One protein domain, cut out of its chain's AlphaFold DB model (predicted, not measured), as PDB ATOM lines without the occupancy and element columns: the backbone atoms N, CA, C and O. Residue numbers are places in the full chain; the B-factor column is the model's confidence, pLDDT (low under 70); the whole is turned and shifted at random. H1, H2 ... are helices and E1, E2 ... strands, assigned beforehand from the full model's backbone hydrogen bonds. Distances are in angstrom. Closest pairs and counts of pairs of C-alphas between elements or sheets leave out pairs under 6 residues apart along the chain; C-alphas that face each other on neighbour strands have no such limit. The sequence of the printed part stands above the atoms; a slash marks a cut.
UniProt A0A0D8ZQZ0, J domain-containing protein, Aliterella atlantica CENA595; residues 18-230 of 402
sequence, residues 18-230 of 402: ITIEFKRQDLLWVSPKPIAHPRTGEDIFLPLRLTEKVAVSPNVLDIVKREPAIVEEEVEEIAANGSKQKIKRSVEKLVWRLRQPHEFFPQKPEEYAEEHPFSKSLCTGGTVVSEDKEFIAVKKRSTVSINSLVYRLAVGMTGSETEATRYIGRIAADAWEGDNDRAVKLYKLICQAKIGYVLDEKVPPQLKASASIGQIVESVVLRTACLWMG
ATOM      1  N   ILE A  18     167.596 171.713  53.999       83.06
ATOM      2  CA  ILE A  18     168.024 170.672  53.071       83.06
ATOM      3  C   ILE A  18     167.459 169.345  53.565       83.06
ATOM      4  O   ILE A  18     167.563 169.011  54.748       83.06
ATOM      5  N   THR A  19     166.836 168.610  52.652       91.62
ATOM      6  CA  THR A  19     166.270 167.288  52.919       91.62
ATOM      7  C   THR A  19     167.264 166.223  52.494       91.62
ATOM      8  O   THR A  19     167.711 166.205  51.352       91.62
ATOM      9  N   ILE A  20     167.597 165.328  53.418       91.00
ATOM     10  CA  ILE A  20     168.565 164.256  53.209       91.00
ATOM     11  C   ILE A  20     167.852 162.922  53.330       91.00
ATOM     12  O   ILE A  20     167.195 162.652  54.338       91.00
ATOM     13  N   GLU A  21     167.994 162.086  52.306       94.19
ATOM     14  CA  GLU A  21     167.535 160.703  52.354       94.19
ATOM     15  C   GLU A  21     168.497 159.834  53.159       94.19
ATOM     16  O   GLU A  21     169.718 159.913  53.018       94.19
ATOM     17  N   PHE A  22     167.940 158.938  53.964       94.69
ATOM     18  CA  PHE A  22     168.704 157.930  54.681       94.69
ATOM     19  C   PHE A  22     167.909 156.629  54.811       94.69
ATOM     20  O   PHE A  22     166.686 156.584  54.655       94.69
ATOM     21  N   LYS A  23     168.622 155.533  55.070       94.62
ATOM     22  CA  LYS A  23     168.009 154.246  55.406       94.62
ATOM     23  C   LYS A  23     167.942 154.136  56.918       94.62
ATOM     24  O   LYS A  23     168.943 154.370  57.585       94.62
ATOM     25  N   ARG A  24     166.785 153.739  57.436       93.88
ATOM     26  CA  ARG A  24     166.578 153.513  58.867       93.88
ATOM     27  C   ARG A  24     165.964 152.147  59.118       93.88
ATOM     28  O   ARG A  24     165.321 151.581  58.226       93.88
ATOM     29  N   GLN A  25     166.139 151.666  60.340       94.06
ATOM     30  CA  GLN A  25     165.425 150.515  60.863       94.06
ATOM     31  C   GLN A  25     164.221 150.993  61.674       94.06
ATOM     32  O   GLN A  25     164.340 151.910  62.482       94.06
ATOM     33  N   ASP A  26     163.063 150.392  61.440       93.62
ATOM     34  CA  ASP A  26     161.842 150.629  62.199       93.62
ATOM     35  C   ASP A  26     161.399 149.355  62.909       93.62
ATOM     36  O   ASP A  26     161.705 148.254  62.450       93.62
ATOM     37  N   LEU A  27     160.667 149.511  64.010       95.25
ATOM     38  CA  LEU A  27     160.119 148.394  64.775       95.25
ATOM     39  C   LEU A  27     158.606 148.341  64.592       95.25
ATOM     40  O   LEU A  27     157.872 149.170  65.132       95.25
ATOM     41  N   LEU A  28     158.154 147.368  63.804       95.38
ATOM     42  CA  LEU A  28     156.743 147.077  63.577       95.38
ATOM     43  C   LEU A  28     156.184 146.273  64.736       95.38
ATOM     44  O   LEU A  28     156.781 145.280  65.138       95.38
ATOM     45  N   TRP A  29     155.024 146.661  65.240       95.00
ATOM     46  CA  TRP A  29     154.347 145.933  66.298       95.00
ATOM     47  C   TRP A  29     153.867 144.562  65.840       95.00
ATOM     48  O   TRP A  29     153.275 144.440  64.762       95.00
ATOM     49  N   VAL A  30     154.044 143.564  66.700       94.12
ATOM     50  CA  VAL A  30     153.364 142.272  66.602       94.12
ATOM     51  C   VAL A  30     152.189 142.287  67.573       94.12
ATOM     52  O   VAL A  30     152.378 142.423  68.785       94.12
ATOM     53  N   SER A  31     150.961 142.175  67.060       91.12
ATOM     54  CA  SER A  31     149.794 142.190  67.941       91.12
ATOM     55  C   SER A  31     149.698 140.860  68.703       91.12
ATOM     56  O   SER A  31     149.715 139.794  68.089       91.12
ATOM     57  N   PRO A  32     149.556 140.873  70.043       87.75
ATOM     58  CA  PRO A  32     149.471 139.639  70.828       87.75
ATOM     59  C   PRO A  32     148.141 138.899  70.626       87.75
ATOM     60  O   PRO A  32     148.026 137.715  70.932       87.75
ATOM     61  N   LYS A  33     147.116 139.616  70.158       90.88
ATOM     62  CA  LYS A  33     145.782 139.115  69.825       90.88
ATOM     63  C   LYS A  33     145.386 139.661  68.451       90.88
ATOM     64  O   LYS A  33     145.920 140.708  68.060       90.88
ATOM     65  N   PRO A  34     144.470 138.992  67.733       92.19
ATOM     66  CA  PRO A  34     143.891 139.573  66.537       92.19
ATOM     67  C   PRO A  34     143.149 140.864  66.875       92.19
ATOM     68  O   PRO A  34     142.644 141.058  67.986       92.19
ATOM     69  N   ILE A  35     143.116 141.759  65.898       92.25
ATOM     70  CA  ILE A  35     142.390 143.014  65.953       92.25
ATOM     71  C   ILE A  35     141.206 142.900  65.003       92.25
ATOM     72  O   ILE A  35     141.404 142.708  63.806       92.25
ATOM     73  N   ALA A  36     139.996 143.063  65.529       92.38
ATOM     74  CA  ALA A  36     138.795 143.065  64.711       92.38
ATOM     75  C   ALA A  36     138.753 144.318  63.824       92.38
ATOM     76  O   ALA A  36     138.818 145.452  64.313       92.38
ATOM     77  N   HIS A  37     138.613 144.116  62.518       89.56
ATOM     78  CA  HIS A  37     138.376 145.192  61.571       89.56
ATOM     79  C   HIS A  37     137.018 145.846  61.883       89.56
ATOM     80  O   HIS A  37     135.994 145.159  61.874       89.56
ATOM     81  N   PRO A  38     136.936 147.173  62.090       87.12
ATOM     82  CA  PRO A  38     135.725 147.824  62.604       87.12
ATOM     83  C   PRO A  38     134.505 147.719  61.674       87.12
ATOM     84  O   PRO A  38     133.380 147.904  62.122       87.12
ATOM     85  N   ARG A  39     134.719 147.443  60.380       84.94
ATOM     86  CA  ARG A  39     133.643 147.263  59.383       84.94
ATOM     87  C   ARG A  39     133.306 145.824  59.023       84.94
ATOM     88  O   ARG A  39     132.134 145.478  59.017       84.94
ATOM     89  N   THR A  40     134.303 145.021  58.657       87.50
ATOM     90  CA  THR A  40     134.086 143.632  58.239       87.50
ATOM     91  C   THR A  40     133.948 142.692  59.435       87.50
ATOM     92  O   THR A  40     133.388 141.614  59.290       87.50
ATOM     93  N   GLY A  41     134.429 143.095  60.618       88.75
ATOM     94  CA  GLY A  41     134.500 142.237  61.802       88.75
ATOM     95  C   GLY A  41     135.581 141.160  61.709       88.75
ATOM     96  O   GLY A  41     135.691 140.342  62.615       88.75
ATOM     97  N   GLU A  42     136.372 141.150  60.635       91.12
ATOM     98  CA  GLU A  42     137.420 140.158  60.416       91.12
ATOM     99  C   GLU A  42     138.584 140.360  61.381       91.12
ATOM    100  O   GLU A  42     139.032 141.484  61.622       91.12
ATOM    101  N   ASP A  43     139.097 139.252  61.900       93.62
ATOM    102  CA  ASP A  43     140.267 139.233  62.765       93.62
ATOM    103  C   ASP A  43     141.548 139.421  61.945       93.62
ATOM    104  O   ASP A  43     141.893 138.602  61.094       93.62
ATOM    105  N   ILE A  44     142.288 140.493  62.235       91.62
ATOM    106  CA  ILE A  44     143.554 140.817  61.576       91.62
ATOM    107  C   ILE A  44     144.713 140.620  62.554       91.62
ATOM    108  O   ILE A  44     144.751 141.223  63.628       91.62
ATOM    109  N   PHE A  45     145.694 139.811  62.158       90.56
ATOM    110  CA  PHE A  45     146.959 139.663  62.876       90.56
ATOM    111  C   PHE A  45     147.999 140.644  62.337       90.56
ATOM    112  O   PHE A  45     148.181 140.770  61.126       90.56
ATOM    113  N   LEU A  46     148.691 141.328  63.246       91.50
ATOM    114  CA  LEU A  46     149.787 142.227  62.910       91.50
ATOM    115  C   LEU A  46     151.148 141.574  63.183       91.50
ATOM    116  O   LEU A  46     151.293 140.879  64.192       91.50
ATOM    117  N   PRO A  47     152.168 141.864  62.358       92.50
ATOM    118  CA  PRO A  47     152.122 142.730  61.178       92.50
ATOM    119  C   PRO A  47     151.461 142.052  59.965       92.50
ATOM    120  O   PRO A  47     151.563 140.841  59.780       92.50
ATOM    121  N   LEU A  48     150.850 142.852  59.091       92.25
ATOM    122  CA  LEU A  48     150.280 142.384  57.830       92.25
ATOM    123  C   LEU A  48     151.397 142.194  56.790       92.25
ATOM    124  O   LEU A  48     152.180 143.111  56.534       92.25
ATOM    125  N   ARG A  49     151.483 141.007  56.180       91.56
ATOM    126  CA  ARG A  49     152.442 140.710  55.103       91.56
ATOM    127  C   ARG A  49     151.857 141.132  53.759       91.56
ATOM    128  O   ARG A  49     150.907 140.520  53.292       91.56
ATOM    129  N   LEU A  50     152.446 142.154  53.139       87.62
ATOM    130  CA  LEU A  50     152.090 142.567  51.774       87.62
ATOM    131  C   LEU A  50     152.785 141.694  50.726       87.62
ATOM    132  O   LEU A  50     152.232 141.403  49.673       87.62
ATOM    133  N   THR A  51     154.015 141.277  51.021       88.75
ATOM    134  CA  THR A  51     154.773 140.290  50.242       88.75
ATOM    135  C   THR A  51     155.578 139.415  51.202       88.75
ATOM    136  O   THR A  51     155.615 139.685  52.404       88.75
ATOM    137  N   GLU A  52     156.296 138.411  50.691       85.88
ATOM    138  CA  GLU A  52     157.200 137.581  51.509       85.88
ATOM    139  C   GLU A  52     158.187 138.421  52.339       85.88
ATOM    140  O   GLU A  52     158.490 138.096  53.488       85.88
ATOM    141  N   LYS A  53     158.661 139.539  51.771       90.62
ATOM    142  CA  LYS A  53     159.719 140.374  52.360       90.62
ATOM    143  C   LYS A  53     159.226 141.707  52.905       90.62
ATOM    144  O   LYS A  53     160.016 142.405  53.533       90.62
ATOM    145  N   VAL A  54     157.975 142.096  52.653       92.56
ATOM    146  CA  VAL A  54     157.438 143.407  53.046       92.56
ATOM    147  C   VAL A  54     156.282 143.224  54.010       92.56
ATOM    148  O   VAL A  54     155.304 142.543  53.706       92.56
ATOM    149  N   ALA A  55     156.399 143.879  55.159       94.06
ATOM    150  CA  ALA A  55     155.381 143.889  56.194       94.06
ATOM    151  C   ALA A  55     154.953 145.325  56.510       94.06
ATOM    152  O   ALA A  55     155.749 146.258  56.373       94.06
ATOM    153  N   VAL A  56     153.704 145.480  56.951       93.38
ATOM    154  CA  VAL A  56     153.121 146.736  57.428       93.38
ATOM    155  C   VAL A  56     152.484 146.518  58.792       93.38
ATOM    156  O   VAL A  56     151.789 145.533  59.027       93.38
ATOM    157  N   SER A  57     152.721 147.458  59.700       93.69
ATOM    158  CA  SER A  57     152.112 147.483  61.029       93.69
ATOM    159  C   SER A  57     152.226 148.882  61.623       93.69
ATOM    160  O   SER A  57     153.036 149.686  61.140       93.69
ATOM    161  N   PRO A  58     151.499 149.196  62.703       93.12
ATOM    162  CA  PRO A  58     151.885 150.281  63.581       93.12
ATOM    163  C   PRO A  58     153.318 150.121  64.077       93.12
ATOM    164  O   PRO A  58     153.756 149.026  64.428       93.12
ATOM    165  N   ASN A  59     154.063 151.219  64.096       91.19
ATOM    166  CA  ASN A  59     155.396 151.252  64.688       91.19
ATOM    167  C   ASN A  59     155.279 151.397  66.210       91.19
ATOM    168  O   ASN A  59     154.333 152.021  66.682       91.19
ATOM    169  N   VAL A  60     156.238 150.855  66.974       91.62
ATOM    170  CA  VAL A  60     156.339 150.992  68.444       91.62
ATOM    171  C   VAL A  60     155.962 152.378  68.983       91.62
ATOM    172  O   VAL A  60     155.240 152.499  69.973       91.62
ATOM    173  N   LEU A  61     156.406 153.423  68.301       88.38
ATOM    174  CA  LEU A  61     156.142 154.818  68.619       88.38
ATOM    175  C   LEU A  61     154.656 155.197  68.428       88.38
ATOM    176  O   LEU A  61     154.103 155.915  69.258       88.38
ATOM    177  N   ASP A  62     153.986 154.659  67.406       90.88
ATOM    178  CA  ASP A  62     152.592 154.966  67.063       90.88
ATOM    179  C   ASP A  62     151.575 154.202  67.927       90.88
ATOM    180  O   ASP A  62     150.455 154.681  68.112       90.88
ATOM    181  N   ILE A  63     151.949 153.049  68.497       92.75
ATOM    182  CA  ILE A  63     151.096 152.267  69.419       92.75
ATOM    183  C   ILE A  63     150.931 152.997  70.755       92.75
ATOM    184  O   ILE A  63     149.912 152.857  71.428       92.75
ATOM    185  N   VAL A  64     151.949 153.746  71.172       92.12
ATOM    186  CA  VAL A  64     151.975 154.421  72.466       92.12
ATOM    187  C   VAL A  64     151.383 155.823  72.321       92.12
ATOM    188  O   VAL A  64     151.809 156.621  71.489       92.12
ATOM    189  N   LYS A  65     150.400 156.155  73.159       92.50
ATOM    190  CA  LYS A  65     149.709 157.447  73.125       92.50
ATOM    191  C   LYS A  65     149.758 158.132  74.482       92.50
ATOM    192  O   LYS A  65     149.581 157.498  75.522       92.50
ATOM    193  N   ARG A  66     149.965 159.448  74.435       93.31
ATOM    194  CA  ARG A  66     149.855 160.363  75.572       93.31
ATOM    195  C   ARG A  66     148.563 161.156  75.449       93.31
ATOM    196  O   ARG A  66     148.347 161.816  74.428       93.31
ATOM    197  N   GLU A  67     147.717 161.114  76.467       92.75
ATOM    198  CA  GLU A  67     146.452 161.853  76.470       92.75
ATOM    199  C   GLU A  67     145.969 162.168  77.890       92.75
ATOM    200  O   GLU A  67     146.427 161.528  78.841       92.75
ATOM    201  N   PRO A  68     145.098 163.176  78.057       93.50
ATOM    202  CA  PRO A  68     144.425 163.392  79.329       93.50
ATOM    203  C   PRO A  68     143.489 162.222  79.649       93.50
ATOM    204  O   PRO A  68     142.791 161.707  78.776       93.50
ATOM    205  N   ALA A  69     143.474 161.813  80.913       90.62
ATOM    206  CA  ALA A  69     142.538 160.847  81.459       90.62
ATOM    207  C   ALA A  69     142.098 161.278  82.859       90.62
ATOM    208  O   ALA A  69     142.864 161.875  83.617       90.62
ATOM    209  N   ILE A  70     140.858 160.945  83.208       90.19
ATOM    210  CA  ILE A  70     140.336 161.128  84.561       90.19
ATOM    211  C   ILE A  70     140.864 159.980  85.421       90.19
ATOM    212  O   ILE A  70     140.640 158.810  85.105       90.19
ATOM    213  N   VAL A  71     141.575 160.318  86.492       87.94
ATOM    214  CA  VAL A  71     142.175 159.368  87.432       87.94
ATOM    215  C   VAL A  71     141.591 159.611  88.820       87.94
ATOM    216  O   VAL A  71     141.454 160.757  89.245       87.94
ATOM    217  N   GLU A  72     141.233 158.537  89.523       84.62
ATOM    218  CA  GLU A  72     140.852 158.609  90.936       84.62
ATOM    219  C   GLU A  72     142.109 158.678  91.806       84.62
ATOM    220  O   GLU A  72     142.940 157.769  91.780       84.62
ATOM    221  N   GLU A  73     142.234 159.737  92.602       82.56
ATOM    222  CA  GLU A  73     143.286 159.875  93.606       82.56
ATOM    223  C   GLU A  73     142.695 159.885  95.011       82.56
ATOM    224  O   GLU A  73     141.685 160.538  95.270       82.56
ATOM    225  N   GLU A  74     143.337 159.173  95.935       79.81
ATOM    226  CA  GLU A  74     143.024 159.283  97.358       79.81
ATOM    227  C   GLU A  74     143.766 160.485  97.942       79.81
ATOM    228  O   GLU A  74     144.994 160.482  98.043       79.81
ATOM    229  N   VAL A  75     143.015 161.509  98.338       77.38
ATOM    230  CA  VAL A  75     143.539 162.681  99.038       77.38
ATOM    231  C   VAL A  75     143.195 162.549 100.519       77.38
ATOM    232  O   VAL A  75     142.053 162.254 100.873       77.38
ATOM    233  N   GLU A  76     144.185 162.740 101.392       74.81
ATOM    234  CA  GLU A  76     143.941 162.876 102.830       74.81
ATOM    235  C   GLU A  76     143.431 164.289 103.116       74.81
ATOM    236  O   GLU A  76     144.177 165.261 102.996       74.81
ATOM    237  N   GLU A  77     142.166 164.397 103.505       77.44
ATOM    238  CA  GLU A  77     141.555 165.645 103.944       77.44
ATOM    239  C   GLU A  77     141.323 165.598 105.457       77.44
ATOM    240  O   GLU A  77     140.970 164.559 106.026       77.44
ATOM    241  N   ILE A  78     141.579 166.713 106.135       71.94
ATOM    242  CA  ILE A  78     141.356 166.825 107.576       71.94
ATOM    243  C   ILE A  78     139.899 167.242 107.764       71.94
ATOM    244  O   ILE A  78     139.522 168.367 107.442       71.94
ATOM    245  N   ALA A  79     139.075 166.328 108.273       69.00
ATOM    246  CA  ALA A  79     137.691 166.621 108.607       69.00
ATOM    247  C   ALA A  79     137.618 167.661 109.739       69.00
ATOM    248  O   ALA A  79     138.546 167.805 110.536       69.00
ATOM    249  N   ALA A  80     136.485 168.357 109.864       66.62
ATOM    250  CA  ALA A  80     136.280 169.414 110.865       66.62
ATOM    251  C   ALA A  80     136.494 168.963 112.332       66.62
ATOM    252  O   ALA A  80     136.672 169.791 113.218       66.62
ATOM    253  N   ASN A  81     136.502 167.652 112.588       74.06
ATOM    254  CA  ASN A  81     136.788 167.033 113.885       74.06
ATOM    255  C   ASN A  81     138.279 166.662 114.087       74.06
ATOM    256  O   ASN A  81     138.605 165.970 115.048       74.06
ATOM    257  N   GLY A  82     139.176 167.058 113.177       68.19
ATOM    258  CA  GLY A  82     140.607 166.737 113.213       68.19
ATOM    259  C   GLY A  82     140.965 165.320 112.745       68.19
ATOM    260  O   GLY A  82     142.145 164.965 112.734       68.19
ATOM    261  N   SER A  83     139.986 164.501 112.345       69.88
ATOM    262  CA  SER A  83     140.248 163.162 111.807       69.88
ATOM    263  C   SER A  83     140.681 163.232 110.341       69.88
ATOM    264  O   SER A  83     140.124 163.985 109.545       69.88
ATOM    265  N   LYS A  84     141.701 162.450 109.977       73.50
ATOM    266  CA  LYS A  84     142.131 162.310 108.583       73.50
ATOM    267  C   LYS A  84     141.173 161.375 107.861       73.50
ATOM    268  O   LYS A  84     141.095 160.194 108.200       73.50
ATOM    269  N   GLN A  85     140.475 161.887 106.859       76.81
ATOM    270  CA  GLN A  85     139.616 161.099 105.991       76.81
ATOM    271  C   GLN A  85     140.261 160.993 104.610       76.81
ATOM    272  O   GLN A  85     140.691 161.987 104.033       76.81
ATOM    273  N   LYS A  86     140.345 159.773 104.072       76.75
ATOM    274  CA  LYS A  86     140.765 159.556 102.685       76.75
ATOM    275  C   LYS A  86     139.560 159.737 101.779       76.75
ATOM    276  O   LYS A  86     138.612 158.958 101.857       76.75
ATOM    277  N   ILE A  87     139.594 160.762 100.941       80.62
ATOM    278  CA  ILE A  87     138.540 161.050  99.975       80.62
ATOM    279  C   ILE A  87     139.071 160.737  98.585       80.62
ATOM    280  O   ILE A  87     140.168 161.154  98.214       80.62
ATOM    281  N   LYS A  88     138.287 159.985  97.814       82.19
ATOM    282  CA  LYS A  88     138.573 159.752  96.402       82.19
ATOM    283  C   LYS A  88     138.141 160.968  95.603       82.19
ATOM    284  O   LYS A  88     136.960 161.310  95.585       82.19
ATOM    285  N   ARG A  89     139.093 161.608  94.936       85.12
ATOM    286  CA  ARG A  89     138.856 162.744  94.054       85.12
ATOM    287  C   ARG A  89     139.228 162.361  92.631       85.12
ATOM    288  O   ARG A  89     140.327 161.875  92.382       85.12
ATOM    289  N   SER A  90     138.324 162.623  91.698       86.94
ATOM    290  CA  SER A  90     138.603 162.486  90.270       86.94
ATOM    291  C   SER A  90     139.364 163.715  89.783       86.94
ATOM    292  O   SER A  90     138.867 164.837  89.889       86.94
ATOM    293  N   VAL A  91     140.574 163.508  89.271       89.25
ATOM    294  CA  VAL A  91     141.451 164.568  88.760       89.25
ATOM    295  C   VAL A  91     141.863 164.223  87.333       89.25
ATOM    296  O   VAL A  91     142.168 163.073  87.020       89.25
ATOM    297  N   GLU A  92     141.866 165.216  86.450       92.56
ATOM    298  CA  GLU A  92     142.384 165.051  85.096       92.56
ATOM    299  C   GLU A  92     143.917 165.072  85.121       92.56
ATOM    300  O   GLU A  92     144.539 166.042  85.556       92.56
ATOM    301  N   LYS A  93     144.537 163.984  84.662       93.00
ATOM    302  CA  LYS A  93     145.993 163.844  84.566       93.00
ATOM    303  C   LYS A  93     146.397 163.327  83.195       93.00
ATOM    304  O   LYS A  93     145.648 162.627  82.520       93.00
ATOM    305  N   LEU A  94     147.620 163.648  82.782       94.44
ATOM    306  CA  LEU A  94     148.198 163.083  81.564       94.44
ATOM    307  C   LEU A  94     148.675 161.658  81.831       94.44
ATOM    308  O   LEU A  94     149.430 161.409  82.775       94.44
ATOM    309  N   VAL A  95     148.267 160.736  80.966       94.62
ATOM    310  CA  VAL A  95     148.641 159.325  81.033       94.62
ATOM    311  C   VAL A  95     149.259 158.859  79.726       94.62
ATOM    312  O   VAL A  95     148.977 159.384  78.648       94.62
ATOM    313  N   TRP A  96     150.089 157.833  79.839       94.69
ATOM    314  CA  TRP A  96     150.602 157.038  78.738       94.69
ATOM    315  C   TRP A  96     149.904 155.688  78.727       94.69
ATOM    316  O   TRP A  96     149.912 154.981  79.734       94.69
ATOM    317  N   ARG A  97     149.327 155.317  77.589       94.81
ATOM    318  CA  ARG A  97     148.714 154.001  77.387       94.81
ATOM    319  C   ARG A  97     148.921 153.506  75.964       94.81
ATOM    320  O   ARG A  97     149.352 154.257  75.088       94.81
ATOM    321  N   LEU A  98     148.606 152.235  75.742       93.88
ATOM    322  CA  LEU A  98     148.523 151.690  74.392       93.88
ATOM    323  C   LEU A  98     147.230 152.167  73.728       93.88
ATOM    324  O   LEU A  98     146.178 152.236  74.374       93.88
ATOM    325  N   ARG A  99     147.314 152.482  72.438       93.06
ATOM    326  CA  ARG A  99     146.145 152.753  71.605       93.06
ATOM    327  C   ARG A  99     145.220 151.555  71.575       93.06
ATOM    328  O   ARG A  99     145.657 150.403  71.576       93.06
ATOM    329  N   GLN A 100     143.931 151.847  71.513       90.94
ATOM    330  CA  GLN A 100     142.928 150.820  71.321       90.94
ATOM    331  C   GLN A 100     142.944 150.324  69.871       90.94
ATOM    332  O   GLN A 100     143.243 151.101  68.964       90.94
ATOM    333  N   PRO A 101     142.579 149.055  69.614       89.44
ATOM    334  CA  PRO A 101     142.702 148.477  68.278       89.44
ATOM    335  C   PRO A 101     141.941 149.241  67.180       89.44
ATOM    336  O   PRO A 101     142.442 149.387  66.069       89.44
ATOM    337  N   HIS A 102     140.772 149.803  67.499       89.38
ATOM    338  CA  HIS A 102     139.978 150.601  66.559       89.38
ATOM    339  C   HIS A 102     140.654 151.926  66.159       89.38
ATOM    340  O   HIS A 102     140.348 152.458  65.097       89.38
ATOM    341  N   GLU A 103     141.583 152.459  66.967       91.69
ATOM    342  CA  GLU A 103     142.290 153.711  66.662       91.69
ATOM    343  C   GLU A 103     143.270 153.567  65.490       91.69
ATOM    344  O   GLU A 103     143.683 154.578  64.928       91.69
ATOM    345  N   PHE A 104     143.656 152.342  65.115       91.56
ATOM    346  CA  PHE A 104     144.562 152.107  63.986       91.56
ATOM    347  C   PHE A 104     143.871 152.183  62.624       91.56
ATOM    348  O   PHE A 104     144.555 152.189  61.602       91.56
ATOM    349  N   PHE A 105     142.541 152.254  62.589       91.94
ATOM    350  CA  PHE A 105     141.768 152.302  61.354       91.94
ATOM    351  C   PHE A 105     141.334 153.736  61.036       91.94
ATOM    352  O   PHE A 105     141.053 154.517  61.951       91.94
ATOM    353  N   PRO A 106     141.251 154.106  59.749       90.75
ATOM    354  CA  PRO A 106     140.663 155.374  59.354       90.75
ATOM    355  C   PRO A 106     139.196 155.467  59.781       90.75
ATOM    356  O   PRO A 106     138.449 154.481  59.737       90.75
ATOM    357  N   GLN A 107     138.766 156.673  60.156       87.06
ATOM    358  CA  GLN A 107     137.367 156.921  60.516       87.06
ATOM    359  C   GLN A 107     136.481 156.900  59.269       87.06
ATOM    360  O   GLN A 107     135.385 156.333  59.278       87.06
ATOM    361  N   LYS A 108     136.973 157.490  58.175       86.56
ATOM    362  CA  LYS A 108     136.220 157.642  56.934       86.56
ATOM    363  C   LYS A 108     136.546 156.546  55.921       86.56
ATOM    364  O   LYS A 108     137.693 156.113  55.844       86.56
ATOM    365  N   PRO A 109     135.560 156.064  55.140       81.81
ATOM    366  CA  PRO A 109     135.790 155.026  54.136       81.81
ATOM    367  C   PRO A 109     136.813 155.385  53.077       81.81
ATOM    368  O   PRO A 109     137.578 154.522  52.667       81.81
ATOM    369  N   GLU A 110     136.836 156.648  52.679       85.19
ATOM    370  CA  GLU A 110     137.666 157.115  51.572       85.19
ATOM    371  C   GLU A 110     139.154 157.206  51.959       85.19
ATOM    372  O   GLU A 110     140.015 157.354  51.099       85.19
ATOM    373  N   GLU A 111     139.471 157.112  53.255       84.56
ATOM    374  CA  GLU A 111     140.838 157.187  53.787       84.56
ATOM    375  C   GLU A 111     141.555 155.826  53.821       84.56
ATOM    376  O   GLU A 111     142.756 155.772  54.109       84.56
ATOM    377  N   TYR A 112     140.842 154.728  53.547       83.31
ATOM    378  CA  TYR A 112     141.430 153.391  53.493       83.31
ATOM    379  C   TYR A 112     142.387 153.304  52.304       83.31
ATOM    380  O   TYR A 112     142.034 153.636  51.174       83.31
ATOM    381  N   ALA A 113     143.623 152.880  52.567       81.19
ATOM    382  CA  ALA A 113     144.580 152.631  51.503       81.19
ATOM    383  C   ALA A 113     144.205 151.345  50.753       81.19
ATOM    384  O   ALA A 113     143.713 150.395  51.358       81.19
ATOM    385  N   GLU A 114     144.498 151.297  49.453       81.62
ATOM    386  CA  GLU A 114     144.293 150.088  48.641       81.62
ATOM    387  C   GLU A 114     145.143 148.910  49.145       81.62
ATOM    388  O   GLU A 114     144.729 147.759  49.078       81.62
ATOM    389  N   GLU A 115     146.325 149.205  49.691       84.31
ATOM    390  CA  GLU A 115     147.310 148.207  50.110       84.31
ATOM    391  C   GLU A 115     146.992 147.573  51.474       84.31
ATOM    392  O   GLU A 115     147.342 146.418  51.714       84.31
ATOM    393  N   HIS A 116     146.374 148.320  52.399       87.50
ATOM    394  CA  HIS A 116     146.081 147.849  53.755       87.50
ATOM    395  C   HIS A 116     144.991 148.689  54.451       87.50
ATOM    396  O   HIS A 116     144.867 149.889  54.198       87.50
ATOM    397  N   PRO A 117     144.271 148.129  55.443       88.62
ATOM    398  CA  PRO A 117     143.137 148.811  56.074       88.62
ATOM    399  C   PRO A 117     143.512 149.852  57.148       88.62
ATOM    400  O   PRO A 117     142.635 150.507  57.704       88.62
ATOM    401  N   PHE A 118     144.795 150.002  57.484       89.88
ATOM    402  CA  PHE A 118     145.250 150.887  58.562       89.88
ATOM    403  C   PHE A 118     145.413 152.353  58.141       89.88
ATOM    404  O   PHE A 118     145.673 152.670  56.980       89.88
ATOM    405  N   SER A 119     145.316 153.257  59.117       88.50
ATOM    406  CA  SER A 119     145.539 154.690  58.928       88.50
ATOM    407  C   SER A 119     146.991 154.976  58.559       88.50
ATOM    408  O   SER A 119     147.899 154.665  59.329       88.50
ATOM    409  N   LYS A 120     147.206 155.671  57.431       84.62
ATOM    410  CA  LYS A 120     148.537 156.045  56.908       84.62
ATOM    411  C   LYS A 120     149.427 156.774  57.922       84.62
ATOM    412  O   LYS A 120     150.645 156.720  57.812       84.62
ATOM    413  N   SER A 121     148.829 157.472  58.890       85.12
ATOM    414  CA  SER A 121     149.568 158.205  59.927       85.12
ATOM    415  C   SER A 121     150.041 157.329  61.090       85.12
ATOM    416  O   SER A 121     150.917 157.747  61.841       85.12
ATOM    417  N   LEU A 122     149.472 156.131  61.244       87.88
ATOM    418  CA  LEU A 122     149.727 155.226  62.366       87.88
ATOM    419  C   LEU A 122     150.330 153.892  61.941       87.88
ATOM    420  O   LEU A 122     150.564 153.049  62.799       87.88
ATOM    421  N   CYS A 123     150.574 153.681  60.650       87.06
ATOM    422  CA  CYS A 123     151.214 152.484  60.130       87.06
ATOM    423  C   CYS A 123     152.458 152.836  59.318       87.06
ATOM    424  O   CYS A 123     152.537 153.863  58.643       87.06
ATOM    425  N   THR A 124     153.434 151.939  59.338       89.88
ATOM    426  CA  THR A 124     154.615 152.034  58.488       89.88
ATOM    427  C   THR A 124     154.944 150.664  57.918       89.88
ATOM    428  O   THR A 124     154.701 149.634  58.546       89.88
ATOM    429  N   GLY A 125     155.478 150.662  56.700       91.50
ATOM    430  CA  GLY A 125     155.955 149.467  56.018       91.50
ATOM    431  C   GLY A 125     157.462 149.470  55.817       91.50
ATOM    432  O   GLY A 125     158.108 150.526  55.836       91.50
ATOM    433  N   GLY A 126     158.018 148.289  55.579       93.62
ATOM    434  CA  GLY A 126     159.414 148.138  55.187       93.62
ATOM    435  C   GLY A 126     159.795 146.697  54.875       93.62
ATOM    436  O   GLY A 126     159.002 145.769  55.037       93.62
ATOM    437  N   THR A 127     161.033 146.520  54.417       95.88
ATOM    438  CA  THR A 127     161.604 145.198  54.152       95.88
ATOM    439  C   THR A 127     162.009 144.542  55.465       95.88
ATOM    440  O   THR A 127     162.805 145.120  56.202       95.88
ATOM    441  N   VAL A 128     161.490 143.352  55.753       95.12
ATOM    442  CA  VAL A 128     161.766 142.606  56.988       95.12
ATOM    443  C   VAL A 128     163.248 142.240  57.082       95.12
ATOM    444  O   VAL A 128     163.850 141.784  56.109       95.12
ATOM    445  N   VAL A 129     163.835 142.488  58.253       93.38
ATOM    446  CA  VAL A 129     165.252 142.246  58.566       93.38
ATOM    447  C   VAL A 129     165.401 141.163  59.623       93.38
ATOM    448  O   VAL A 129     166.222 140.267  59.460       93.38
ATOM    449  N   SER A 130     164.618 141.250  60.696       92.19
ATOM    450  CA  SER A 130     164.594 140.271  61.781       92.19
ATOM    451  C   SER A 130     163.211 140.224  62.410       92.19
ATOM    452  O   SER A 130     162.449 141.191  62.337       92.19
ATOM    453  N   GLU A 131     162.895 139.092  63.029       88.88
ATOM    454  CA  GLU A 131     161.601 138.850  63.652       88.88
ATOM    455  C   GLU A 131     161.790 138.531  65.131       88.88
ATOM    456  O   GLU A 131     162.391 137.514  65.472       88.88
ATOM    457  N   ASP A 132     161.254 139.392  65.995       85.94
ATOM    458  CA  ASP A 132     161.103 139.121  67.420       85.94
ATOM    459  C   ASP A 132     159.622 138.919  67.760       85.94
ATOM    460  O   ASP A 132     158.717 139.221  66.980       85.94
ATOM    461  N   LYS A 133     159.354 138.406  68.964       83.19
ATOM    462  CA  LYS A 133     157.984 138.092  69.403       83.19
ATOM    463  C   LYS A 133     157.092 139.325  69.574       83.19
ATOM    464  O   LYS A 133     155.885 139.220  69.401       83.19
ATOM    465  N   GLU A 134     157.672 140.456  69.972       91.12
ATOM    466  CA  GLU A 134     156.932 141.696  70.266       91.12
ATOM    467  C   GLU A 134     157.003 142.697  69.106       91.12
ATOM    468  O   GLU A 134     156.063 143.466  68.882       91.12
ATOM    469  N   PHE A 135     158.116 142.685  68.366       94.69
ATOM    470  CA  PHE A 135     158.390 143.620  67.285       94.69
ATOM    471  C   PHE A 135     159.124 142.939  66.130       94.69
ATOM    472  O   PHE A 135     159.952 142.060  66.333       94.69
ATOM    473  N   ILE A 136     158.858 143.379  64.906       94.44
ATOM    474  CA  ILE A 136     159.595 142.958  63.713       94.44
ATOM    475  C   ILE A 136     160.400 144.148  63.210       94.44
ATOM    476  O   ILE A 136     159.856 145.234  62.992       94.44
ATOM    477  N   ALA A 137     161.702 143.950  63.018       94.75
ATOM    478  CA  ALA A 137     162.570 144.985  62.491       94.75
ATOM    479  C   ALA A 137     162.432 145.057  60.970       94.75
ATOM    480  O   ALA A 137     162.589 144.056  60.262       94.75
ATOM    481  N   VAL A 138     162.184 146.257  60.454       95.38
ATOM    482  CA  VAL A 138     162.088 146.517  59.017       95.38
ATOM    483  C   VAL A 138     163.027 147.631  58.586       95.38
ATOM    484  O   VAL A 138     163.224 148.610  59.298       95.38
ATOM    485  N   LYS A 139     163.587 147.524  57.383       95.56
ATOM    486  CA  LYS A 139     164.360 148.590  56.739       95.56
ATOM    487  C   LYS A 139     163.480 149.376  55.781       95.56
ATOM    488  O   LYS A 139     162.779 148.800  54.949       95.56
ATOM    489  N   LYS A 140     163.575 150.702  55.851       93.06
ATOM    490  CA  LYS A 140     162.925 151.614  54.903       93.06
ATOM    491  C   LYS A 140     163.781 152.843  54.628       93.06
ATOM    492  O   LYS A 140     164.670 153.191  55.409       93.06
ATOM    493  N   ARG A 141     163.496 153.509  53.509       93.62
ATOM    494  CA  ARG A 141     164.005 154.858  53.249       93.62
ATOM    495  C   ARG A 141     163.184 155.875  54.034       93.62
ATOM    496  O   ARG A 141     161.982 155.701  54.238       93.62
ATOM    497  N   SER A 142     163.857 156.913  54.491       92.75
ATOM    498  CA  SER A 142     163.273 158.044  55.188       92.75
ATOM    499  C   SER A 142     164.052 159.304  54.842       92.75
ATOM    500  O   SER A 142     165.082 159.245  54.170       92.75
ATOM    501  N   THR A 143     163.545 160.441  55.292       92.69
ATOM    502  CA  THR A 143     164.150 161.741  55.066       92.69
ATOM    503  C   THR A 143     164.276 162.490  56.377       92.69
ATOM    504  O   THR A 143     163.456 162.343  57.285       92.69
ATOM    505  N   VAL A 144     165.331 163.287  56.490       92.19
ATOM    506  CA  VAL A 144     165.496 164.258  57.567       92.19
ATOM    507  C   VAL A 144     165.707 165.626  56.942       92.19
ATOM    508  O   VAL A 144     166.499 165.780  56.015       92.19
ATOM    509  N   SER A 145     164.971 166.619  57.429       89.88
ATOM    510  CA  SER A 145     165.158 168.011  57.035       89.88
ATOM    511  C   SER A 145     166.048 168.691  58.064       89.88
ATOM    512  O   SER A 145     165.714 168.671  59.251       89.88
ATOM    513  N   ILE A 146     167.144 169.308  57.627       88.81
ATOM    514  CA  ILE A 146     168.078 170.056  58.480       88.81
ATOM    515  C   ILE A 146     168.335 171.460  57.927       88.81
ATOM    516  O   ILE A 146     168.131 171.710  56.744       88.81
ATOM    517  N   ASN A 147     168.793 172.386  58.764       89.44
ATOM    518  CA  ASN A 147     169.188 173.729  58.338       89.44
ATOM    519  C   ASN A 147     170.340 173.701  57.303       89.44
ATOM    520  O   ASN A 147     171.311 172.955  57.449       89.44
ATOM    521  N   SER A 148     170.263 174.544  56.269       86.00
ATOM    522  CA  SER A 148     171.256 174.618  55.189       86.00
ATOM    523  C   SER A 148     172.654 175.035  55.663       86.00
ATOM    524  O   SER A 148     173.656 174.598  55.099       86.00
ATOM    525  N   LEU A 149     172.762 175.844  56.721       89.69
ATOM    526  CA  LEU A 149     174.044 176.191  57.342       89.69
ATOM    527  C   LEU A 149     174.677 174.979  58.033       89.69
ATOM    528  O   LEU A 149     175.870 174.741  57.881       89.69
ATOM    529  N   VAL A 150     173.869 174.177  58.729       93.00
ATOM    530  CA  VAL A 150     174.325 172.933  59.371       93.00
ATOM    531  C   VAL A 150     174.836 171.947  58.322       93.00
ATOM    532  O   VAL A 150     175.895 171.350  58.504       93.00
ATOM    533  N   TYR A 151     174.134 171.821  57.194       91.31
ATOM    534  CA  TYR A 151     174.609 171.009  56.075       91.31
ATOM    535  C   TYR A 151     175.949 171.514  55.527       91.31
ATOM    536  O   TYR A 151     176.883 170.731  55.400       91.31
ATOM    537  N   ARG A 152     176.091 172.822  55.268       89.88
ATOM    538  CA  ARG A 152     177.356 173.407  54.785       89.88
ATOM    539  C   ARG A 152     178.517 173.188  55.756       89.88
ATOM    540  O   ARG A 152     179.621 172.893  55.311       89.88
ATOM    541  N   LEU A 153     178.273 173.262  57.065       93.81
ATOM    542  CA  LEU A 153     179.275 172.899  58.072       93.81
ATOM    543  C   LEU A 153     179.667 171.422  57.967       93.81
ATOM    544  O   LEU A 153     180.851 171.103  58.008       93.81
ATOM    545  N   ALA A 154     178.699 170.520  57.781       95.31
ATOM    546  CA  ALA A 154     178.988 169.106  57.555       95.31
ATOM    547  C   ALA A 154     179.818 168.876  56.280       95.31
ATOM    548  O   ALA A 154     180.745 168.069  56.308       95.31
ATOM    549  N   VAL A 155     179.543 169.610  55.196       93.62
ATOM    550  CA  VAL A 155     180.364 169.588  53.970       93.62
ATOM    551  C   VAL A 155     181.788 170.052  54.261       93.62
ATOM    552  O   VAL A 155     182.729 169.358  53.890       93.62
ATOM    553  N   GLY A 156     181.957 171.160  54.986       92.81
ATOM    554  CA  GLY A 156     183.277 171.653  55.390       92.81
ATOM    555  C   GLY A 156     184.070 170.643  56.228       92.81
ATOM    556  O   GLY A 156     185.251 170.434  55.971       92.81
ATOM    557  N   MET A 157     183.415 169.963  57.175       96.06
ATOM    558  CA  MET A 157     184.052 168.956  58.037       96.06
ATOM    559  C   MET A 157     184.416 167.657  57.307       96.06
ATOM    560  O   MET A 157     185.404 167.016  57.653       96.06
ATOM    561  N   THR A 158     183.595 167.228  56.346       94.88
ATOM    562  CA  THR A 158     183.760 165.934  55.654       94.88
ATOM    563  C   THR A 158     184.488 166.047  54.313       94.88
ATOM    564  O   THR A 158     184.906 165.035  53.756       94.88
ATOM    565  N   GLY A 159     184.638 167.262  53.785       90.81
ATOM    566  CA  GLY A 159     185.336 167.561  52.535       90.81
ATOM    567  C   GLY A 159     184.504 167.375  51.261       90.81
ATOM    568  O   GLY A 159     184.971 167.752  50.189       90.81
ATOM    569  N   SER A 160     183.287 166.822  51.328       93.38
ATOM    570  CA  SER A 160     182.401 166.719  50.159       93.38
ATOM    571  C   SER A 160     180.922 166.624  50.532       93.38
ATOM    572  O   SER A 160     180.559 166.162  51.614       93.38
ATOM    573  N   GLU A 161     180.044 166.999  49.602       90.50
ATOM    574  CA  GLU A 161     178.588 166.869  49.769       90.50
ATOM    575  C   GLU A 161     178.134 165.417  49.948       90.50
ATOM    576  O   GLU A 161     177.234 165.123  50.739       90.50
ATOM    577  N   THR A 162     178.778 164.482  49.245       93.56
ATOM    578  CA  THR A 162     178.434 163.060  49.333       93.56
ATOM    579  C   THR A 162     178.776 162.489  50.708       93.56
ATOM    580  O   THR A 162     177.952 161.787  51.300       93.56
ATOM    581  N   GLU A 163     179.955 162.811  51.244       95.69
ATOM    582  CA  GLU A 163     180.346 162.378  52.588       95.69
ATOM    583  C   GLU A 163     179.507 163.061  53.672       95.69
ATOM    584  O   GLU A 163     179.064 162.390  54.604       95.69
ATOM    585  N   ALA A 164     179.173 164.346  53.517       93.81
ATOM    586  CA  ALA A 164     178.264 165.046  54.426       93.81
ATOM    587  C   ALA A 164     176.880 164.386  54.477       93.81
ATOM    588  O   ALA A 164     176.342 164.141  55.558       93.81
ATOM    589  N   THR A 165     176.323 164.040  53.314       95.25
ATOM    590  CA  THR A 165     175.029 163.353  53.201       95.25
ATOM    591  C   THR A 165     175.064 161.989  53.895       95.25
ATOM    592  O   THR A 165     174.162 161.671  54.671       95.25
ATOM    593  N   ARG A 166     176.125 161.192  53.688       96.06
ATOM    594  CA  ARG A 166     176.306 159.896  54.373       96.06
ATOM    595  C   ARG A 166     176.461 160.061  55.882       96.06
ATOM    596  O   ARG A 166     175.831 159.329  56.643       96.06
ATOM    597  N   TYR A 167     177.273 161.025  56.308       97.19
ATOM    598  CA  TYR A 167     177.517 161.342  57.711       97.19
ATOM    599  C   TYR A 167     176.220 161.719  58.436       97.19
ATOM    600  O   TYR A 167     175.893 161.127  59.465       97.19
ATOM    601  N   ILE A 168     175.442 162.637  57.858       96.81
ATOM    602  CA  ILE A 168     174.150 163.064  58.401       96.81
ATOM    603  C   ILE A 168     173.144 161.914  58.391       96.81
ATOM    604  O   ILE A 168     172.453 161.698  59.385       96.81
ATOM    605  N   GLY A 169     173.086 161.144  57.301       96.69
ATOM    606  CA  GLY A 169     172.204 159.987  57.198       96.69
ATOM    607  C   GLY A 169     172.481 158.928  58.267       96.69
ATOM    608  O   GLY A 169     171.536 158.361  58.812       96.69
ATOM    609  N   ARG A 170     173.755 158.707  58.624       97.19
ATOM    610  CA  ARG A 170     174.139 157.817  59.731       97.19
ATOM    611  C   ARG A 170     173.658 158.354  61.076       97.19
ATOM    612  O   ARG A 170     172.979 157.631  61.787       97.19
ATOM    613  N   ILE A 171     173.909 159.630  61.383       97.19
ATOM    614  CA  ILE A 171     173.437 160.243  62.640       97.19
ATOM    615  C   ILE A 171     171.909 160.167  62.747       97.19
ATOM    616  O   ILE A 171     171.374 159.888  63.815       97.19
ATOM    617  N   ALA A 172     171.196 160.409  61.645       96.38
ATOM    618  CA  ALA A 172     169.740 160.324  61.613       96.38
ATOM    619  C   ALA A 172     169.237 158.890  61.840       96.38
ATOM    620  O   ALA A 172     168.236 158.702  62.532       96.38
ATOM    621  N   ALA A 173     169.926 157.886  61.285       95.81
ATOM    622  CA  ALA A 173     169.628 156.477  61.525       95.81
ATOM    623  C   ALA A 173     169.870 156.089  62.992       95.81
ATOM    624  O   ALA A 173     168.965 155.537  63.614       95.81
ATOM    625  N   ASP A 174     171.023 156.459  63.554       95.75
ATOM    626  CA  ASP A 174     171.392 156.175  64.947       95.75
ATOM    627  C   ASP A 174     170.419 156.857  65.927       95.75
ATOM    628  O   ASP A 174     169.950 156.254  66.894       95.75
ATOM    629  N   ALA A 175     170.047 158.113  65.656       94.44
ATOM    630  CA  ALA A 175     169.056 158.842  66.446       94.44
ATOM    631  C   ALA A 175     167.669 158.182  66.382       94.44
ATOM    632  O   ALA A 175     166.953 158.160  67.384       94.44
ATOM    633  N   TRP A 176     167.285 157.639  65.222       93.81
ATOM    634  CA  TRP A 176     166.024 156.914  65.061       93.81
ATOM    635  C   TRP A 176     166.025 155.595  65.836       93.81
ATOM    636  O   TRP A 176     165.045 155.270  66.501       93.81
ATOM    637  N   GLU A 177     167.124 154.845  65.780       93.44
ATOM    638  CA  GLU A 177     167.290 153.600  66.531       93.44
ATOM    639  C   GLU A 177     167.226 153.847  68.044       93.44
ATOM    640  O   GLU A 177     166.474 153.173  68.748       93.44
ATOM    641  N   GLY A 178     167.890 154.898  68.535       93.12
ATOM    642  CA  GLY A 178     167.769 155.318  69.932       93.12
ATOM    643  C   GLY A 178     166.337 155.700  70.335       93.12
ATOM    644  O   GLY A 178     165.908 155.408  71.456       93.12
ATOM    645  N   ASP A 179     165.566 156.312  69.430       92.69
ATOM    646  CA  ASP A 179     164.160 156.652  69.684       92.69
ATOM    647  C   ASP A 179     163.253 155.410  69.706       92.69
ATOM    648  O   ASP A 179     162.351 155.319  70.544       92.69
ATOM    649  N   ASN A 180     163.533 154.416  68.857       92.81
ATOM    650  CA  ASN A 180     162.882 153.107  68.900       92.81
ATOM    651  C   ASN A 180     163.155 152.397  70.234       92.81
ATOM    652  O   ASN A 180     162.216 151.945  70.888       92.81
ATOM    653  N   ASP A 181     164.409 152.355  70.689       93.62
ATOM    654  CA  ASP A 181     164.784 151.746  71.971       93.62
ATOM    655  C   ASP A 181     164.087 152.422  73.156       93.62
ATOM    656  O   ASP A 181     163.588 151.766  74.081       93.62
ATOM    657  N   ARG A 182     164.029 153.757  73.128       94.88
ATOM    658  CA  ARG A 182     163.285 154.558  74.105       94.88
ATOM    659  C   ARG A 182     161.805 154.176  74.105       94.88
ATOM    660  O   ARG A 182     161.224 153.972  75.174       94.88
ATOM    661  N   ALA A 183     161.201 154.055  72.926       93.69
ATOM    662  CA  ALA A 183     159.797 153.703  72.764       93.69
ATOM    663  C   ALA A 183     159.488 152.275  73.227       93.69
ATOM    664  O   ALA A 183     158.492 152.076  73.916       93.69
ATOM    665  N   VAL A 184     160.360 151.300  72.946       95.06
ATOM    666  CA  VAL A 184     160.228 149.919  73.440       95.06
ATOM    667  C   VAL A 184     160.252 149.883  74.969       95.06
ATOM    668  O   VAL A 184     159.434 149.200  75.589       95.06
ATOM    669  N   LYS A 185     161.150 150.641  75.611       95.50
ATOM    670  CA  LYS A 185     161.194 150.741  77.082       95.50
ATOM    671  C   LYS A 185     159.909 151.347  77.648       95.50
ATOM    672  O   LYS A 185     159.392 150.851  78.647       95.50
ATOM    673  N   LEU A 186     159.376 152.384  77.000       94.69
ATOM    674  CA  LEU A 186     158.105 152.995  77.389       94.69
ATOM    675  C   LEU A 186     156.919 152.037  77.187       94.69
ATOM    676  O   LEU A 186     156.085 151.912  78.078       94.69
ATOM    677  N   TYR A 187     156.878 151.313  76.069       94.69
ATOM    678  CA  TYR A 187     155.894 150.265  75.798       94.69
ATOM    679  C   TYR A 187     155.893 149.201  76.905       94.69
ATOM    680  O   TYR A 187     154.849 148.925  77.495       94.69
ATOM    681  N   LYS A 188     157.069 148.674  77.265       94.50
ATOM    682  CA  LYS A 188     157.210 147.670  78.333       94.50
ATOM    683  C   LYS A 188     156.740 148.196  79.687       94.50
ATOM    684  O   LYS A 188     156.053 147.477  80.408       94.50
ATOM    685  N   LEU A 189     157.055 149.453  80.009       95.00
ATOM    686  CA  LEU A 189     156.585 150.108  81.231       95.00
ATOM    687  C   LEU A 189     155.049 150.173  81.286       95.00
ATOM    688  O   LEU A 189     154.462 149.911  82.333       95.00
ATOM    689  N   ILE A 190     154.397 150.475  80.159       94.12
ATOM    690  CA  ILE A 190     152.930 150.511  80.057       94.12
ATOM    691  C   ILE A 190     152.336 149.105  80.181       94.12
ATOM    692  O   ILE A 190     151.384 148.919  80.933       94.12
ATOM    693  N   CYS A 191     152.901 148.105  79.500       92.38
ATOM    694  CA  CYS A 191     152.431 146.717  79.582       92.38
ATOM    695  C   CYS A 191     152.528 146.129  80.997       92.38
ATOM    696  O   CYS A 191     151.717 145.284  81.366       92.38
ATOM    697  N   GLN A 192     153.501 146.571  81.795       93.88
ATOM    698  CA  GLN A 192     153.664 146.153  83.192       93.88
ATOM    699  C   GLN A 192     152.703 146.872  84.154       93.88
ATOM    700  O   GLN A 192     152.562 146.463  85.310       93.88
ATOM    701  N   ALA A 193     152.031 147.938  83.711       92.69
ATOM    702  CA  ALA A 193     151.117 148.697  84.549       92.69
ATOM    703  C   ALA A 193     149.793 147.946  84.751       92.69
ATOM    704  O   ALA A 193     149.065 147.657  83.804       92.69
ATOM    705  N   LYS A 194     149.423 147.699  86.014       85.38
ATOM    706  CA  LYS A 194     148.204 146.948  86.381       85.38
ATOM    707  C   LYS A 194     146.906 147.556  85.836       85.38
ATOM    708  O   LYS A 194     145.955 146.829  85.585       85.38
ATOM    709  N   ILE A 195     146.867 148.879  85.688       84.56
ATOM    710  CA  ILE A 195     145.674 149.645  85.290       84.56
ATOM    711  C   ILE A 195     145.671 149.908  83.764       84.56
ATOM    712  O   ILE A 195     144.785 150.571  83.239       84.56
ATOM    713  N   GLY A 196     146.670 149.398  83.025       85.94
ATOM    714  CA  GLY A 196     146.787 149.572  81.571       85.94
ATOM    715  C   GLY A 196     147.283 150.951  81.118       85.94
ATOM    716  O   GLY A 196     147.318 151.228  79.919       85.94
ATOM    717  N   TYR A 197     147.677 151.816  82.057       92.75
ATOM    718  CA  TYR A 197     148.301 153.109  81.787       92.75
ATOM    719  C   TYR A 197     149.334 153.475  82.858       92.75
ATOM    720  O   TYR A 197     149.324 152.941  83.968       92.75
ATOM    721  N   VAL A 198     150.202 154.431  82.530       94.62
ATOM    722  CA  VAL A 198     151.198 155.021  83.437       94.62
ATOM    723  C   VAL A 198     151.000 156.531  83.469       94.62
ATOM    724  O   VAL A 198     150.882 157.165  82.424       94.62
ATOM    725  N   LEU A 199     150.965 157.128  84.660       93.56
ATOM    726  CA  LEU A 199     150.897 158.585  84.813       93.56
ATOM    727  C   LEU A 199     152.152 159.248  84.226       93.56
ATOM    728  O   LEU A 199     153.267 158.790  84.478       93.56
ATOM    729  N   ASP A 200     151.998 160.355  83.495       93.25
ATOM    730  CA  ASP A 200     153.115 161.063  82.851       93.25
ATOM    731  C   ASP A 200     154.209 161.479  83.844       93.25
ATOM    732  O   ASP A 200     155.396 161.402  83.532       93.25
ATOM    733  N   GLU A 201     153.830 161.860  85.063       92.12
ATOM    734  CA  GLU A 201     154.753 162.221  86.147       92.12
ATOM    735  C   GLU A 201     155.585 161.039  86.671       92.12
ATOM    736  O   GLU A 201     156.654 161.240  87.242       92.12
ATOM    737  N   LYS A 202     155.119 159.802  86.462       92.56
ATOM    738  CA  LYS A 202     155.829 158.576  86.856       92.56
ATOM    739  C   LYS A 202     156.730 158.033  85.748       92.56
ATOM    740  O   LYS A 202     157.527 157.135  86.009       92.56
ATOM    741  N   VAL A 203     156.630 158.560  84.525       93.00
ATOM    742  CA  VAL A 203     157.500 158.162  83.415       93.00
ATOM    743  C   VAL A 203     158.886 158.797  83.594       93.00
ATOM    744  O   VAL A 203     158.974 160.027  83.661       93.00
ATOM    745  N   PRO A 204     159.975 157.999  83.623       93.75
ATOM    746  CA  PRO A 204     161.331 158.524  83.724       93.75
ATOM    747  C   PRO A 204     161.641 159.548  82.617       93.75
ATOM    748  O   PRO A 204     161.294 159.292  81.460       93.75
ATOM    749  N   PRO A 205     162.328 160.669  82.916       90.38
ATOM    750  CA  PRO A 205     162.607 161.717  81.932       90.38
ATOM    751  C   PRO A 205     163.296 161.208  80.661       90.38
ATOM    752  O   PRO A 205     162.935 161.630  79.569       90.38
ATOM    753  N   GLN A 206     164.212 160.241  80.778       89.88
ATOM    754  CA  GLN A 206     164.911 159.635  79.639       89.88
ATOM    755  C   GLN A 206     164.002 158.856  78.674       89.88
ATOM    756  O   GLN A 206     164.401 158.577  77.547       89.88
ATOM    757  N   LEU A 207     162.792 158.479  79.103       90.50
ATOM    758  CA  LEU A 207     161.803 157.831  78.239       90.50
ATOM    759  C   LEU A 207     160.897 158.838  77.526       90.50
ATOM    760  O   LEU A 207     160.160 158.448  76.619       90.50
ATOM    761  N   LYS A 208     160.966 160.125  77.882       86.12
ATOM    762  CA  LYS A 208     160.236 161.199  77.207       86.12
ATOM    763  C   LYS A 208     161.075 161.716  76.038       86.12
ATOM    764  O   LYS A 208     162.264 161.977  76.188       86.12
ATOM    765  N   ALA A 209     160.458 161.857  74.868       80.62
ATOM    766  CA  ALA A 209     161.121 162.475  73.724       80.62
ATOM    767  C   ALA A 209     161.452 163.941  74.048       80.62
ATOM    768  O   ALA A 209     160.559 164.715  74.390       80.62
ATOM    769  N   SER A 210     162.727 164.317  73.959       77.38
ATOM    770  CA  SER A 210     163.190 165.675  74.274       77.38
ATOM    771  C   SER A 210     163.411 166.546  73.036       77.38
ATOM    772  O   SER A 210     163.437 167.767  73.151       77.38
ATOM    773  N   ALA A 211     163.595 165.936  71.862       85.00
ATOM    774  CA  ALA A 211     163.906 166.620  70.611       85.00
ATOM    775  C   ALA A 211     163.445 165.791  69.403       85.00
ATOM    776  O   ALA A 211     163.297 164.572  69.494       85.00
ATOM    777  N   SER A 212     163.220 166.446  68.263       87.81
ATOM    778  CA  SER A 212     163.010 165.753  66.989       87.81
ATOM    779  C   SER A 212     164.321 165.172  66.451       87.81
ATOM    780  O   SER A 212     165.407 165.650  66.780       87.81
ATOM    781  N   ILE A 213     164.236 164.185  65.557       89.44
ATOM    782  CA  ILE A 213     165.418 163.602  64.895       89.44
ATOM    783  C   ILE A 213     166.236 164.680  64.175       89.44
ATOM    784  O   ILE A 213     167.456 164.697  64.290       89.44
ATOM    785  N   GLY A 214     165.575 165.630  63.504       89.81
ATOM    786  CA  GLY A 214     166.249 166.766  62.871       89.81
ATOM    787  C   GLY A 214     167.017 167.632  63.874       89.81
ATOM    788  O   GLY A 214     168.171 167.959  63.626       89.81
ATOM    789  N   GLN A 215     166.429 167.932  65.036       89.44
ATOM    790  CA  GLN A 215     167.102 168.691  66.100       89.44
ATOM    791  C   GLN A 215     168.287 167.929  66.705       89.44
ATOM    792  O   GLN A 215     169.312 168.539  67.006       89.44
ATOM    793  N   ILE A 216     168.169 166.606  66.875       91.81
ATOM    794  CA  ILE A 216     169.266 165.752  67.352       91.81
ATOM    795  C   ILE A 216     170.413 165.778  66.341       91.81
ATOM    796  O   ILE A 216     171.548 166.062  66.717       91.81
ATOM    797  N   VAL A 217     170.111 165.558  65.059       95.00
ATOM    798  CA  VAL A 217     171.089 165.610  63.967       95.00
ATOM    799  C   VAL A 217     171.778 166.973  63.923       95.00
ATOM    800  O   VAL A 217     173.005 167.030  63.944       95.00
ATOM    801  N   GLU A 218     171.016 168.069  63.920       94.38
ATOM    802  CA  GLU A 218     171.570 169.426  63.914       94.38
ATOM    803  C   GLU A 218     172.469 169.674  65.130       94.38
ATOM    804  O   GLU A 218     173.578 170.185  64.982       94.38
ATOM    805  N   SER A 219     172.041 169.245  66.319       94.50
ATOM    806  CA  SER A 219     172.824 169.384  67.551       94.50
ATOM    807  C   SER A 219     174.137 168.607  67.495       94.50
ATOM    808  O   SER A 219     175.169 169.129  67.915       94.50
ATOM    809  N   VAL A 220     174.124 167.375  66.977       95.88
ATOM    810  CA  VAL A 220     175.338 166.563  66.814       95.88
ATOM    811  C   VAL A 220     176.278 167.218  65.809       95.88
ATOM    812  O   VAL A 220     177.446 167.417  66.123       95.88
ATOM    813  N   VAL A 221     175.777 167.624  64.639       95.81
ATOM    814  CA  VAL A 221     176.597 168.277  63.608       95.81
ATOM    815  C   VAL A 221     177.216 169.574  64.134       95.81
ATOM    816  O   VAL A 221     178.412 169.780  63.955       95.81
ATOM    817  N   LEU A 222     176.445 170.417  64.828       95.38
ATOM    818  CA  LEU A 222     176.951 171.659  65.418       95.38
ATOM    819  C   LEU A 222     178.002 171.401  66.500       95.38
ATOM    820  O   LEU A 222     179.030 172.071  66.517       95.38
ATOM    821  N   ARG A 223     177.792 170.410  67.375       95.56
ATOM    822  CA  ARG A 223     178.780 170.030  68.398       95.56
ATOM    823  C   ARG A 223     180.077 169.531  67.771       95.56
ATOM    824  O   ARG A 223     181.149 169.942  68.206       95.56
ATOM    825  N   THR A 224     179.986 168.696  66.737       95.69
ATOM    826  CA  THR A 224     181.160 168.243  65.981       95.69
ATOM    827  C   THR A 224     181.853 169.418  65.293       95.69
ATOM    828  O   THR A 224     183.076 169.498  65.338       95.69
ATOM    829  N   ALA A 225     181.099 170.370  64.735       94.38
ATOM    830  CA  ALA A 225     181.656 171.570  64.111       94.38
ATOM    831  C   ALA A 225     182.386 172.464  65.121       94.38
ATOM    832  O   ALA A 225     183.471 172.952  64.818       94.38
ATOM    833  N   CYS A 226     181.846 172.640  66.333       93.31
ATOM    834  CA  CYS A 226     182.554 173.331  67.410       93.31
ATOM    835  C   CYS A 226     183.905 172.665  67.689       93.31
ATOM    836  O   CYS A 226     184.927 173.345  67.647       93.31
ATOM    837  N   LEU A 227     183.922 171.343  67.887       94.38
ATOM    838  CA  LEU A 227     185.157 170.597  68.146       94.38
ATOM    839  C   LEU A 227     186.152 170.705  66.984       94.38
ATOM    840  O   LEU A 227     187.344 170.891  67.217       94.38
ATOM    841  N   TRP A 228     185.665 170.646  65.744       93.50
ATOM    842  CA  TRP A 228     186.475 170.825  64.537       93.50
ATOM    843  C   TRP A 228     187.126 172.216  64.465       93.50
ATOM    844  O   TRP A 228     188.277 172.332  64.058       93.50
ATOM    845  N   MET A 229     186.433 173.256  64.940       92.81
ATOM    846  CA  MET A 229     186.962 174.621  65.061       92.81
ATOM    847  C   MET A 229     187.790 174.855  66.342       92.81
ATOM    848  O   MET A 229     188.176 175.988  66.621       92.81
ATOM    849  N   GLY A 230     188.046 173.821  67.154       93.00
ATOM    850  CA  GLY A 230     188.776 173.949  68.423       93.00
ATOM    851  C   GLY A 230     187.975 174.610  69.554       93.00
ATOM    852  O   GLY A 230     188.550 175.070  70.540       93.00
TER     853      GLY A 230
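This is residues 18 to 230 of the 402 residues of the protein "J domain-containing protein" of Aliterella atlantica CENA595 (UniProt A0A0D8ZQZ0). What is the main picture? The long helix H4 runs like a spine over a strongly twisted, curled sheet of E1, E6, E5 and E2. H3 and H5 pack crosswise on its first half, and the long hairpin of E3 and E4 begins near its last residues and sticks out as an arm, with its turn at residues 79 to 83. What is it made of? The printed part has 213 residues of mixed class, with five named helices and seven named strands in the order E1 E2 H1 E3 E4 H2 E5 E6 H3 H4 E7 H5; the sheets E1 E6 E5 E2 and E3 E4 E7 are antiparallel. How compact is it? It is loose, with a radius of gyration of the C-alphas of 22.1 A and spans of 77 by 53 by 32 A.

How is the larger sheet paired? E1, residues 18 to 29, is the neighbour of E6, residues 135 to 147, with N 22 and O 142 at 2.9 A. E5, residues 124 to 131, forms a hairpin with E6, N 127 and O 139 at 2.9 A, and pairs with E2, residues 54 to 57, N 124 and O 57 at 2.9 A. What is on it? H4, residues 161 to 191, is the hub, at a height of 6.4 A over the sheet; the closest C-alphas to E1 are Phe 22 and Gly 169, 4.8 A. With its residues 168 to 176 alone it touches H5, residues 213 to 228, at a steep tilt of 51 degrees, opposite ways, closest C-alphas Ala 172 and Val 217, 5.9 A. With its residues 161 to 168 alone it touches H3, residues 148 to 158, closest C-alphas Val 155 and Ala 164, 5.0 A. What of the rest? E3, residues 64 to 78, and E4, residues 84 to 98, form a hairpin, N 73 and O 89 at 2.9 A, and E7, residues 197 to 199, pairs with E4, N 96 and O 198 at 2.8 A; H4 is on one face of this sheet, two layers, a helix over a sheet. H1, residues 60 to 63, touches H4 with the C-alphas of Leu 61 and Ala 183 at 5.6 A, and H2, residues 101 to 104, touches no helix. Every O i to N i+4 pair is within hydrogen-bond range in H3, H4 and H5, while H1 and H2 are too short for one.

Where does E1 begin? C-alpha 18 is at (168.024, 170.672, 53.071), and E1 is 31.2 A long. How long are others? H4 measures 44.5 A, E3 38.7 A, E4 36.4 A, E6 33.2 A and H5 22.3 A, ending with C-alpha 228 at (186.475, 170.825, 64.537).

How far does it reach? The two C-alphas farthest apart, those of Asn 81 and Ser 160, are 78.4 A apart. Which links are long, and where is confidence low? The links E1 to E2, H2 to E5 and E7 to H5 are long, and the printed part has no cut. The mean pLDDT of the printed part is 90.3, and residues 79 to 80 and 82 to 83 are under 70.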